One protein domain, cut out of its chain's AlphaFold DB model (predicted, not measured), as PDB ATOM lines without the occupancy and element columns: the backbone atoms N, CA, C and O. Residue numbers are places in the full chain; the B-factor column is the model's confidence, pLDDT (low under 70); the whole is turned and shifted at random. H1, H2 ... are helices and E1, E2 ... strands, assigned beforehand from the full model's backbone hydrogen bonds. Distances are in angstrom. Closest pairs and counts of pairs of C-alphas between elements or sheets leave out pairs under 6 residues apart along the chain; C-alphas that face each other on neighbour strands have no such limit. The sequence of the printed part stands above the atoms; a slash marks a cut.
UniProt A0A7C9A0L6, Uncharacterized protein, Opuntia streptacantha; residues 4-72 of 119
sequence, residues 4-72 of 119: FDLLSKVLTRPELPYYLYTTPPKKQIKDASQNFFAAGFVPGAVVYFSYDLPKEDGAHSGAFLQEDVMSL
ATOM      1  N   PHE A   4      48.544  14.493 -16.118       88.50
ATOM      2  CA  PHE A   4      47.280  14.193 -16.791       88.50
ATOM      3  C   PHE A   4      47.112  14.956 -18.115       88.50
ATOM      4  O   PHE A   4      46.670  14.366 -19.095       88.50
ATOM      5  N   ASP A   5      47.561  16.214 -18.186       90.19
ATOM      6  CA  ASP A   5      47.522  17.009 -19.426       90.19
ATOM      7  C   ASP A   5      48.480  16.457 -20.499       90.19
ATOM      8  O   ASP A   5      48.289  16.676 -21.696       90.19
ATOM      9  N   LEU A   6      49.562  15.789 -20.080       91.75
ATOM     10  CA  LEU A   6      50.467  15.094 -20.995       91.75
ATOM     11  C   LEU A   6      49.834  13.785 -21.471       91.75
ATOM     12  O   LEU A   6      49.836  13.516 -22.668       91.75
ATOM     13  N   LEU A   7      49.244  13.013 -20.552       91.62
ATOM     14  CA  LEU A   7      48.547  11.766 -20.871       91.62
ATOM     15  C   LEU A   7      47.431  11.987 -21.891       91.62
ATOM     16  O   LEU A   7      47.378  11.274 -22.886       91.62
ATOM     17  N   SER A   8      46.616  13.031 -21.736       90.25
ATOM     18  CA  SER A   8      45.562  13.346 -22.708       90.25
ATOM     19  C   SER A   8      46.081  13.615 -24.126       90.25
ATOM     20  O   SER A   8      45.315  13.515 -25.076       90.25
ATOM     21  N   LYS A   9      47.365  13.964 -24.286       92.56
ATOM     22  CA  LYS A   9      47.982  14.201 -25.598       92.56
ATOM     23  C   LYS A   9      48.599  12.951 -26.210       92.56
ATOM     24  O   LYS A   9      48.626  12.861 -27.428       92.56
ATOM     25  N   VAL A  10      49.110  12.031 -25.390       93.69
ATOM     26  CA  VAL A  10      49.846  10.838 -25.858       93.69
ATOM     27  C   VAL A  10      48.980   9.584 -25.944       93.69
ATOM     28  O   VAL A  10      49.360   8.618 -26.604       93.69
ATOM     29  N   LEU A  11      47.832   9.569 -25.263       93.50
ATOM     30  CA  LEU A  11      46.907   8.443 -25.290       93.50
ATOM     31  C   LEU A  11      46.191   8.353 -26.642       93.50
ATOM     32  O   LEU A  11      45.799   9.360 -27.234       93.50
ATOM     33  N   THR A  12      45.954   7.123 -27.093       92.38
ATOM     34  CA  THR A  12      45.161   6.841 -28.302       92.38
ATOM     35  C   THR A  12      43.682   7.151 -28.094       92.38
ATOM     36  O   THR A  12      42.966   7.477 -29.036       92.38
ATOM     37  N   ARG A  13      43.198   7.019 -26.852       89.94
ATOM     38  CA  ARG A  13      41.789   7.198 -26.481       89.94
ATOM     39  C   ARG A  13      41.669   8.067 -25.223       89.94
ATOM     40  O   ARG A  13      41.338   7.546 -24.159       89.94
ATOM     41  N   PRO A  14      41.949   9.379 -25.319       89.81
ATOM     42  CA  PRO A  14      41.908  10.278 -24.165       89.81
ATOM     43  C   PRO A  14      40.492  10.493 -23.605       89.81
ATOM     44  O   PRO A  14      40.358  10.876 -22.449       89.81
ATOM     45  N   GLU A  15      39.455  10.213 -24.401       88.75
ATOM     46  CA  GLU A  15      38.040  10.331 -24.015       88.75
ATOM     47  C   GLU A  15      37.588   9.271 -22.996       88.75
ATOM     48  O   GLU A  15      36.546   9.417 -22.358       88.75
ATOM     49  N   LEU A  16      38.342   8.177 -22.850       89.31
ATOM     50  CA  LEU A  16      37.984   7.094 -21.936       89.31
ATOM     51  C   LEU A  16      38.438   7.408 -20.505       89.31
ATOM     52  O   LEU A  16      39.538   7.929 -20.318       89.31
ATOM     53  N   PRO A  17      37.658   7.029 -19.478       90.50
ATOM     54  CA  PRO A  17      38.082   7.196 -18.097       90.50
ATOM     55  C   PRO A  17      39.298   6.309 -17.801       90.50
ATOM     56  O   PRO A  17      39.326   5.119 -18.123       90.50
ATOM     57  N   TYR A  18      40.321   6.888 -17.175       91.75
ATOM     58  CA  TYR A  18      41.555   6.196 -16.806       91.75
ATOM     59  C   TYR A  18      42.048   6.621 -15.425       91.75
ATOM     60  O   TYR A  18      41.690   7.681 -14.910       91.75
ATOM     61  N   TYR A  19      42.907   5.796 -14.827       92.44
ATOM     62  CA  TYR A  19      43.533   6.085 -13.544       92.44
ATOM     63  C   TYR A  19      45.007   5.683 -13.519       92.44
ATOM     64  O   TYR A  19      45.454   4.762 -14.207       92.44
ATOM     65  N   LEU A  20      45.759   6.376 -12.664       93.19
ATOM     66  CA  LEU A  20      47.145   6.052 -12.347       93.19
ATOM     67  C   LEU A  20      47.227   5.414 -10.966       93.19
ATOM     68  O   LEU A  20      46.524   5.821 -10.037       93.19
ATOM     69  N   TYR A  21      48.095   4.422 -10.815       93.44
ATOM     70  CA  TYR A  21      48.300   3.757  -9.535       93.44
ATOM     71  C   TYR A  21      49.744   3.298  -9.340       93.44
ATOM     72  O   TYR A  21      50.464   3.030 -10.294       93.44
ATOM     73  N   THR A  22      50.172   3.186  -8.088       94.75
ATOM     74  CA  THR A  22      51.440   2.546  -7.723       94.75
ATOM     75  C   THR A  22      51.171   1.147  -7.186       94.75
ATOM     76  O   THR A  22      50.094   0.886  -6.648       94.75
ATOM     77  N   THR A  23      52.131   0.239  -7.339       93.06
ATOM     78  CA  THR A  23      52.118  -1.096  -6.724       93.06
ATOM     79  C   THR A  23      53.540  -1.527  -6.377       93.06
ATOM     80  O   THR A  23      54.426  -1.249  -7.186       93.06
ATOM     81  N   PRO A  24      53.763  -2.274  -5.271       85.19
ATOM     82  CA  PRO A  24      52.837  -2.617  -4.175       85.19
ATOM     83  C   PRO A  24      53.006  -1.709  -2.924       85.19
ATOM     84  O   PRO A  24      54.132  -1.328  -2.613       85.19
ATOM     85  N   PRO A  25      51.939  -1.388  -2.152       89.38
ATOM     86  CA  PRO A  25      50.537  -1.795  -2.313       89.38
ATOM     87  C   PRO A  25      49.813  -1.009  -3.415       89.38
ATOM     88  O   PRO A  25      50.234   0.089  -3.766       89.38
ATOM     89  N   LYS A  26      48.709  -1.558  -3.952       92.19
ATOM     90  CA  LYS A  26      47.917  -0.886  -4.997       92.19
ATOM     91  C   LYS A  26      47.283   0.392  -4.442       92.19
ATOM     92  O   LYS A  26      46.306   0.318  -3.700       92.19
ATOM     93  N   LYS A  27      47.812   1.557  -4.821       91.56
ATOM     94  CA  LYS A  27      47.284   2.869  -4.418       91.56
ATOM     95  C   LYS A  27      47.030   3.733  -5.647       91.56
ATOM     96  O   LYS A  27      47.957   4.061  -6.378       91.56
ATOM     97  N   GLN A  28      45.769   4.102  -5.868       91.62
ATOM     98  CA  GLN A  28      45.393   5.033  -6.933       91.62
ATOM     99  C   GLN A  28      45.750   6.472  -6.556       91.62
ATOM    100  O   GLN A  28      45.584   6.890  -5.406       91.62
ATOM    101  N   ILE A  29      46.186   7.237  -7.550       90.00
ATOM    102  CA  ILE A  29      46.460   8.666  -7.431       90.00
ATOM    103  C   ILE A  29      45.157   9.401  -7.742       90.00
ATOM    104  O   ILE A  29      44.781   9.542  -8.901       90.00
ATOM    105  N   LYS A  30      44.441   9.815  -6.694       85.50
ATOM    106  CA  LYS A  30      43.154  10.519  -6.829       85.50
ATOM    107  C   LYS A  30      43.320  12.027  -6.985       85.50
ATOM    108  O   LYS A  30      42.521  12.667  -7.656       85.50
ATOM    109  N   ASP A  31      44.344  12.587  -6.348       84.69
ATOM    110  CA  ASP A  31      44.580  14.024  -6.337       84.69
ATOM    111  C   ASP A  31      45.623  14.414  -7.391       84.69
ATOM    112  O   ASP A  31      46.830  14.333  -7.170       84.69
ATOM    113  N   ALA A  32      45.139  14.848  -8.555       78.25
ATOM    114  CA  ALA A  32      45.971  15.347  -9.649       78.25
ATOM    115  C   ALA A  32      46.593  16.733  -9.373       78.25
ATOM    116  O   ALA A  32      47.402  17.210 -10.172       78.25
ATOM    117  N   SER A  33      46.201  17.405  -8.283       84.94
ATOM    118  CA  SER A  33      46.751  18.702  -7.875       84.94
ATOM    119  C   SER A  33      47.943  18.577  -6.919       84.94
ATOM    120  O   SER A  33      48.685  19.545  -6.733       84.94
ATOM    121  N   GLN A  34      48.168  17.382  -6.363       87.81
ATOM    122  CA  GLN A  34      49.286  17.098  -5.473       87.81
ATOM    123  C   GLN A  34      50.631  17.231  -6.208       87.81
ATOM    124  O   GLN A  34      50.800  16.783  -7.342       87.81
ATOM    125  N   ASN A  35      51.621  17.836  -5.546       90.19
ATOM    126  CA  ASN A  35      52.973  17.943  -6.091       90.19
ATOM    127  C   ASN A  35      53.765  16.624  -5.948       90.19
ATOM    128  O   ASN A  35      53.463  15.778  -5.105       90.19
ATOM    129  N   PHE A  36      54.818  16.461  -6.756       90.88
ATOM    130  CA  PHE A  36      55.622  15.231  -6.780       90.88
ATOM    131  C   PHE A  36      56.332  14.931  -5.456       90.88
ATOM    132  O   PHE A  36      56.476  13.768  -5.096       90.88
ATOM    133  N   PHE A  37      56.734  15.960  -4.705       91.19
ATOM    134  CA  PHE A  37      57.384  15.782  -3.407       91.19
ATOM    135  C   PHE A  37      56.429  15.167  -2.377       91.19
ATOM    136  O   PHE A  37      56.756  14.164  -1.750       91.19
ATOM    137  N   ALA A  38      55.217  15.711  -2.258       90.62
ATOM    138  CA  ALA A  38      54.192  15.196  -1.358       90.62
ATOM    139  C   ALA A  38      53.676  13.817  -1.797       90.62
ATOM    140  O   ALA A  38      53.281  13.017  -0.951       90.62
ATOM    141  N   ALA A  39      53.683  13.530  -3.103       88.12
ATOM    142  CA  ALA A  39      53.358  12.209  -3.640       88.12
ATOM    143  C   ALA A  39      54.490  11.177  -3.447       88.12
ATOM    144  O   ALA A  39      54.262   9.984  -3.642       88.12
ATOM    145  N   GLY A  40      55.694  11.611  -3.048       90.25
ATOM    146  CA  GLY A  40      56.860  10.745  -2.856       90.25
ATOM    147  C   GLY A  40      57.562  10.334  -4.155       90.25
ATOM    148  O   GLY A  40      58.260   9.327  -4.175       90.25
ATOM    149  N   PHE A  41      57.382  11.084  -5.248       91.62
ATOM    150  CA  PHE A  41      57.957  10.794  -6.569       91.62
ATOM    151  C   PHE A  41      59.296  11.510  -6.787       91.62
ATOM    152  O   PHE A  41      59.493  12.195  -7.788       91.62
ATOM    153  N   VAL A  42      60.209  11.398  -5.820       92.06
ATOM    154  CA  VAL A  42      61.517  12.072  -5.838       92.06
ATOM    155  C   VAL A  42      62.608  11.061  -5.468       92.06
ATOM    156  O   VAL A  42      62.456  10.372  -4.460       92.06
ATOM    157  N   PRO A  43      63.709  10.958  -6.237       94.12
ATOM    158  CA  PRO A  43      64.044  11.738  -7.438       94.12
ATOM    159  C   PRO A  43      63.255  11.326  -8.691       94.12
ATOM    160  O   PRO A  43      63.272  12.037  -9.689       94.12
ATOM    161  N   GLY A  44      62.545  10.202  -8.628       92.12
ATOM    162  CA  GLY A  44      61.670   9.712  -9.682       92.12
ATOM    163  C   GLY A  44      60.739   8.632  -9.143       92.12
ATOM    164  O   GLY A  44      60.875   8.193  -8.002       92.12
ATOM    165  N   ALA A  45      59.781   8.215  -9.963       92.81
ATOM    166  CA  ALA A  45      58.860   7.133  -9.644       92.81
ATOM    167  C   ALA A  45      58.361   6.457 -10.920       92.81
ATOM    168  O   ALA A  45      58.342   7.067 -11.988       92.81
ATOM    169  N   VAL A  46      57.906   5.213 -10.776       93.00
ATOM    170  CA  VAL A  46      57.131   4.511 -11.798       93.00
ATOM    171  C   VAL A  46      55.680   4.421 -11.341       93.00
ATOM    172  O   VAL A  46      55.383   4.085 -10.193       93.00
ATOM    173  N   VAL A  47      54.773   4.752 -12.249       94.38
ATOM    174  CA  VAL A  47      53.330   4.674 -12.042       94.38
ATOM    175  C   VAL A  47      52.731   3.816 -13.138       94.38
ATOM    176  O   VAL A  47      53.141   3.875 -14.293       94.38
ATOM    177  N   TYR A  48      51.758   3.006 -12.757       93.94
ATOM    178  CA  TYR A  48      51.022   2.144 -13.656       93.94
ATOM    179  C   TYR A  48      49.780   2.870 -14.157       93.94
ATOM    180  O   TYR A  48      49.139   3.622 -13.418       93.94
ATOM    181  N   PHE A  49      49.437   2.607 -15.410       92.81
ATOM    182  CA  PHE A  49      48.263   3.138 -16.087       92.81
ATOM    183  C   PHE A  49      47.232   2.026 -16.298       92.81
ATOM    184  O   PHE A  49      47.593   0.886 -16.592       92.81
ATOM    185  N   SER A  50      45.945   2.349 -16.172       90.56
ATOM    186  CA  SER A  50      44.852   1.453 -16.550       90.56
ATOM    187  C   SER A  50      43.592   2.251 -16.892       90.56
ATOM    188  O   SER A  50      43.335   3.298 -16.294       90.56
ATOM    189  N   TYR A  51      42.804   1.750 -17.845       90.88
ATOM    190  CA  TYR A  51      41.467   2.273 -18.123       90.88
ATOM    191  C   TYR A  51      40.462   1.776 -17.080       90.88
ATOM    192  O   TYR A  51      40.513   0.620 -16.656       90.88
ATOM    193  N   ASP A  52      39.533   2.648 -16.698       88.81
ATOM    194  CA  ASP A  52      38.416   2.328 -15.810       88.81
ATOM    195  C   ASP A  52      37.213   1.853 -16.636       88.81
ATOM    196  O   ASP A  52      36.208   2.546 -16.777       88.81
ATOM    197  N   LEU A  53      37.369   0.693 -17.277       84.19
ATOM    198  CA  LEU A  53      36.331   0.079 -18.102       84.19
ATOM    199  C   LEU A  53      35.798  -1.200 -17.448       84.19
ATOM    200  O   LEU A  53      36.561  -1.929 -16.801       84.19
ATOM    201  N   PRO A  54      34.504  -1.509 -17.628       78.31
ATOM    202  CA  PRO A  54      33.962  -2.802 -17.243       78.31
ATOM    203  C   PRO A  54      34.643  -3.907 -18.063       78.31
ATOM    204  O   PRO A  54      34.820  -3.793 -19.272       78.31
ATOM    205  N   LYS A  55      35.026  -4.999 -17.392       66.19
ATOM    206  CA  LYS A  55      35.841  -6.098 -17.951       66.19
ATOM    207  C   LYS A  55      35.241  -6.813 -19.176       66.19
ATOM    208  O   LYS A  55      35.936  -7.635 -19.765       66.19
ATOM    209  N   GLU A  56      33.976  -6.568 -19.510       57.47
ATOM    210  CA  GLU A  56      33.276  -7.224 -20.626       57.47
ATOM    211  C   GLU A  56      33.538  -6.575 -21.983       57.47
ATOM    212  O   GLU A  56      33.461  -7.252 -23.008       57.47
ATOM    213  N   ASP A  57      33.909  -5.297 -22.013       55.66
ATOM    214  CA  ASP A  57      34.213  -4.643 -23.272       55.66
ATOM    215  C   ASP A  57      35.647  -5.000 -23.668       55.66
ATOM    216  O   ASP A  57      36.615  -4.594 -23.020       55.66
ATOM    217  N   GLY A  58      35.814  -5.722 -24.782       53.88
ATOM    218  CA  GLY A  58      37.105  -6.048 -25.419       53.88
ATOM    219  C   GLY A  58      37.979  -4.834 -25.798       53.88
ATOM    220  O   GLY A  58      38.971  -4.958 -26.517       53.88
ATOM    221  N   ALA A  59      37.642  -3.647 -25.295       55.03
ATOM    222  CA  ALA A  59      38.361  -2.391 -25.378       55.03
ATOM    223  C   ALA A  59      39.764  -2.426 -24.743       55.03
ATOM    224  O   ALA A  59      40.569  -1.549 -25.054       55.03
ATOM    225  N   HIS A  60      40.091  -3.436 -23.927       58.12
ATOM    226  CA  HIS A  60      41.457  -3.668 -23.436       58.12
ATOM    227  C   HIS A  60      42.431  -4.182 -24.509       58.12
ATOM    228  O   HIS A  60      43.630  -4.242 -24.249       58.12
ATOM    229  N   SER A  61      41.948  -4.553 -25.700       61.22
ATOM    230  CA  SER A  61      42.777  -5.187 -26.734       61.22
ATOM    231  C   SER A  61      43.431  -4.208 -27.725       61.22
ATOM    232  O   SER A  61      43.937  -4.643 -28.757       61.22
ATOM    233  N   GLY A  62      43.405  -2.897 -27.454       72.19
ATOM    234  CA  GLY A  62      43.991  -1.859 -28.314       72.19
ATOM    235  C   GLY A  62      45.219  -1.182 -27.702       72.19
ATOM    236  O   GLY A  62      45.380  -1.168 -26.483       72.19
ATOM    237  N   ALA A  63      46.065  -0.583 -28.545       85.06
ATOM    238  CA  ALA A  63      47.223   0.193 -28.102       85.06
ATOM    239  C   ALA A  63      46.813   1.362 -27.186       85.06
ATOM    240  O   ALA A  63      45.872   2.106 -27.480       85.06
ATOM    241  N   PHE A  64      47.534   1.526 -26.075       89.75
ATOM    242  CA  PHE A  64      47.282   2.587 -25.097       89.75
ATOM    243  C   PHE A  64      47.813   3.947 -25.556       89.75
ATOM    244  O   PHE A  64      47.172   4.973 -25.318       89.75
ATOM    245  N   LEU A  65      48.977   3.937 -26.203       92.25
ATOM    246  CA  LEU A  65      49.694   5.113 -26.681       92.25
ATOM    247  C   LEU A  65      49.545   5.252 -28.195       92.25
ATOM    248  O   LEU A  65      49.404   4.251 -28.902       92.25
ATOM    249  N   GLN A  66      49.592   6.497 -28.670       93.50
ATOM    250  CA  GLN A  66      49.596   6.813 -30.096       93.50
ATOM    251  C   GLN A  66      50.788   6.149 -30.802       93.50
ATOM    252  O   GLN A  66      51.862   5.999 -30.218       93.50
ATOM    253  N   GLU A  67      50.601   5.784 -32.069       91.12
ATOM    254  CA  GLU A  67      51.612   5.095 -32.886       91.12
ATOM    255  C   GLU A  67      52.907   5.904 -33.019       91.12
ATOM    256  O   GLU A  67      53.996   5.341 -32.912       91.12
ATOM    257  N   ASP A  68      52.795   7.231 -33.123       90.69
ATOM    258  CA  ASP A  68      53.944   8.140 -33.158       90.69
ATOM    259  C   ASP A  68      54.795   8.046 -31.882       90.69
ATOM    260  O   ASP A  68      56.017   8.120 -31.944       90.69
ATOM    261  N   VAL A  69      54.163   7.853 -30.717       91.94
ATOM    262  CA  VAL A  69      54.854   7.724 -29.422       91.94
ATOM    263  C   VAL A  69      55.458   6.334 -29.268       91.94
ATOM    264  O   VAL A  69      56.574   6.209 -28.771       91.94
ATOM    265  N   MET A  70      54.737   5.293 -29.697       89.69
ATOM    266  CA  MET A  70      55.250   3.920 -29.684       89.69
ATOM    267  C   MET A  70      56.479   3.801 -30.589       89.69
ATOM    268  O   MET A  70      57.485   3.253 -30.170       89.69
ATOM    269  N   SER A  71      56.464   4.435 -31.764       90.31
ATOM    270  CA  SER A  71      57.587   4.436 -32.713       90.31
ATOM    271  C   SER A  71      58.882   5.061 -32.168       90.31
ATOM    272  O   SER A  71      59.944   4.872 -32.758       90.31
ATOM    273  N   LEU A  72      58.820   5.811 -31.057       89.12
ATOM    274  CA  LEU A  72      59.996   6.366 -30.373       89.12
ATOM    275  C   LEU A  72      60.660   5.372 -29.406       89.12
ATOM    276  O   LEU A  72      61.710   5.687 -28.838       89.12
TER     277      LEU A  72
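AT A GLANCE: This is residues 4 to 72 of the 119 residues of an uncharacterized protein of Opuntia streptacantha (UniProt A0A7C9A0L6). A ribbon of two antiparallel strands, E1 and E2, runs through the middle, with four short helices set round it. The 69 printed residues run H1, E1, H2, E2, H3, H4; the class is mixed, helices and strands, with under half in named elements. The whole is only just loose, close to compact: radius of gyration of the C-alphas 13.5 A, spans 35 by 30 by 20 A.

HOW THE PARTS SIT: E1, residues 18 to 22, and E2, residues 48 to 51, are antiparallel at 154 degrees, with N 19 and O 50, 2.9 A apart, within hydrogen-bond range. H1, residues 4 to 10, and H4, residues 67 to 70, are close but not clearly touching; their closest C-alphas, Val 10 and Val 69, are 6.9 A apart. H2, residues 36 to 39, and H3, residues 58 to 61, are apart. In H1 2 of 3 O i to N i+4 pairs are within range; H2, H3 and H4 are too short for one.

IN THESE COORDINATES: E1 spans 13.9 A from C-alpha 18 at (41.555, 6.196, -16.806), E2 10.5 A and H1 10.0 A. H4 ends at C-alpha 70, (55.250, 3.920, -29.684).

THE WHOLE: The printed part has no cut. The link from E1 to H2 is long. Residues 55 to 61 have pLDDT under 70.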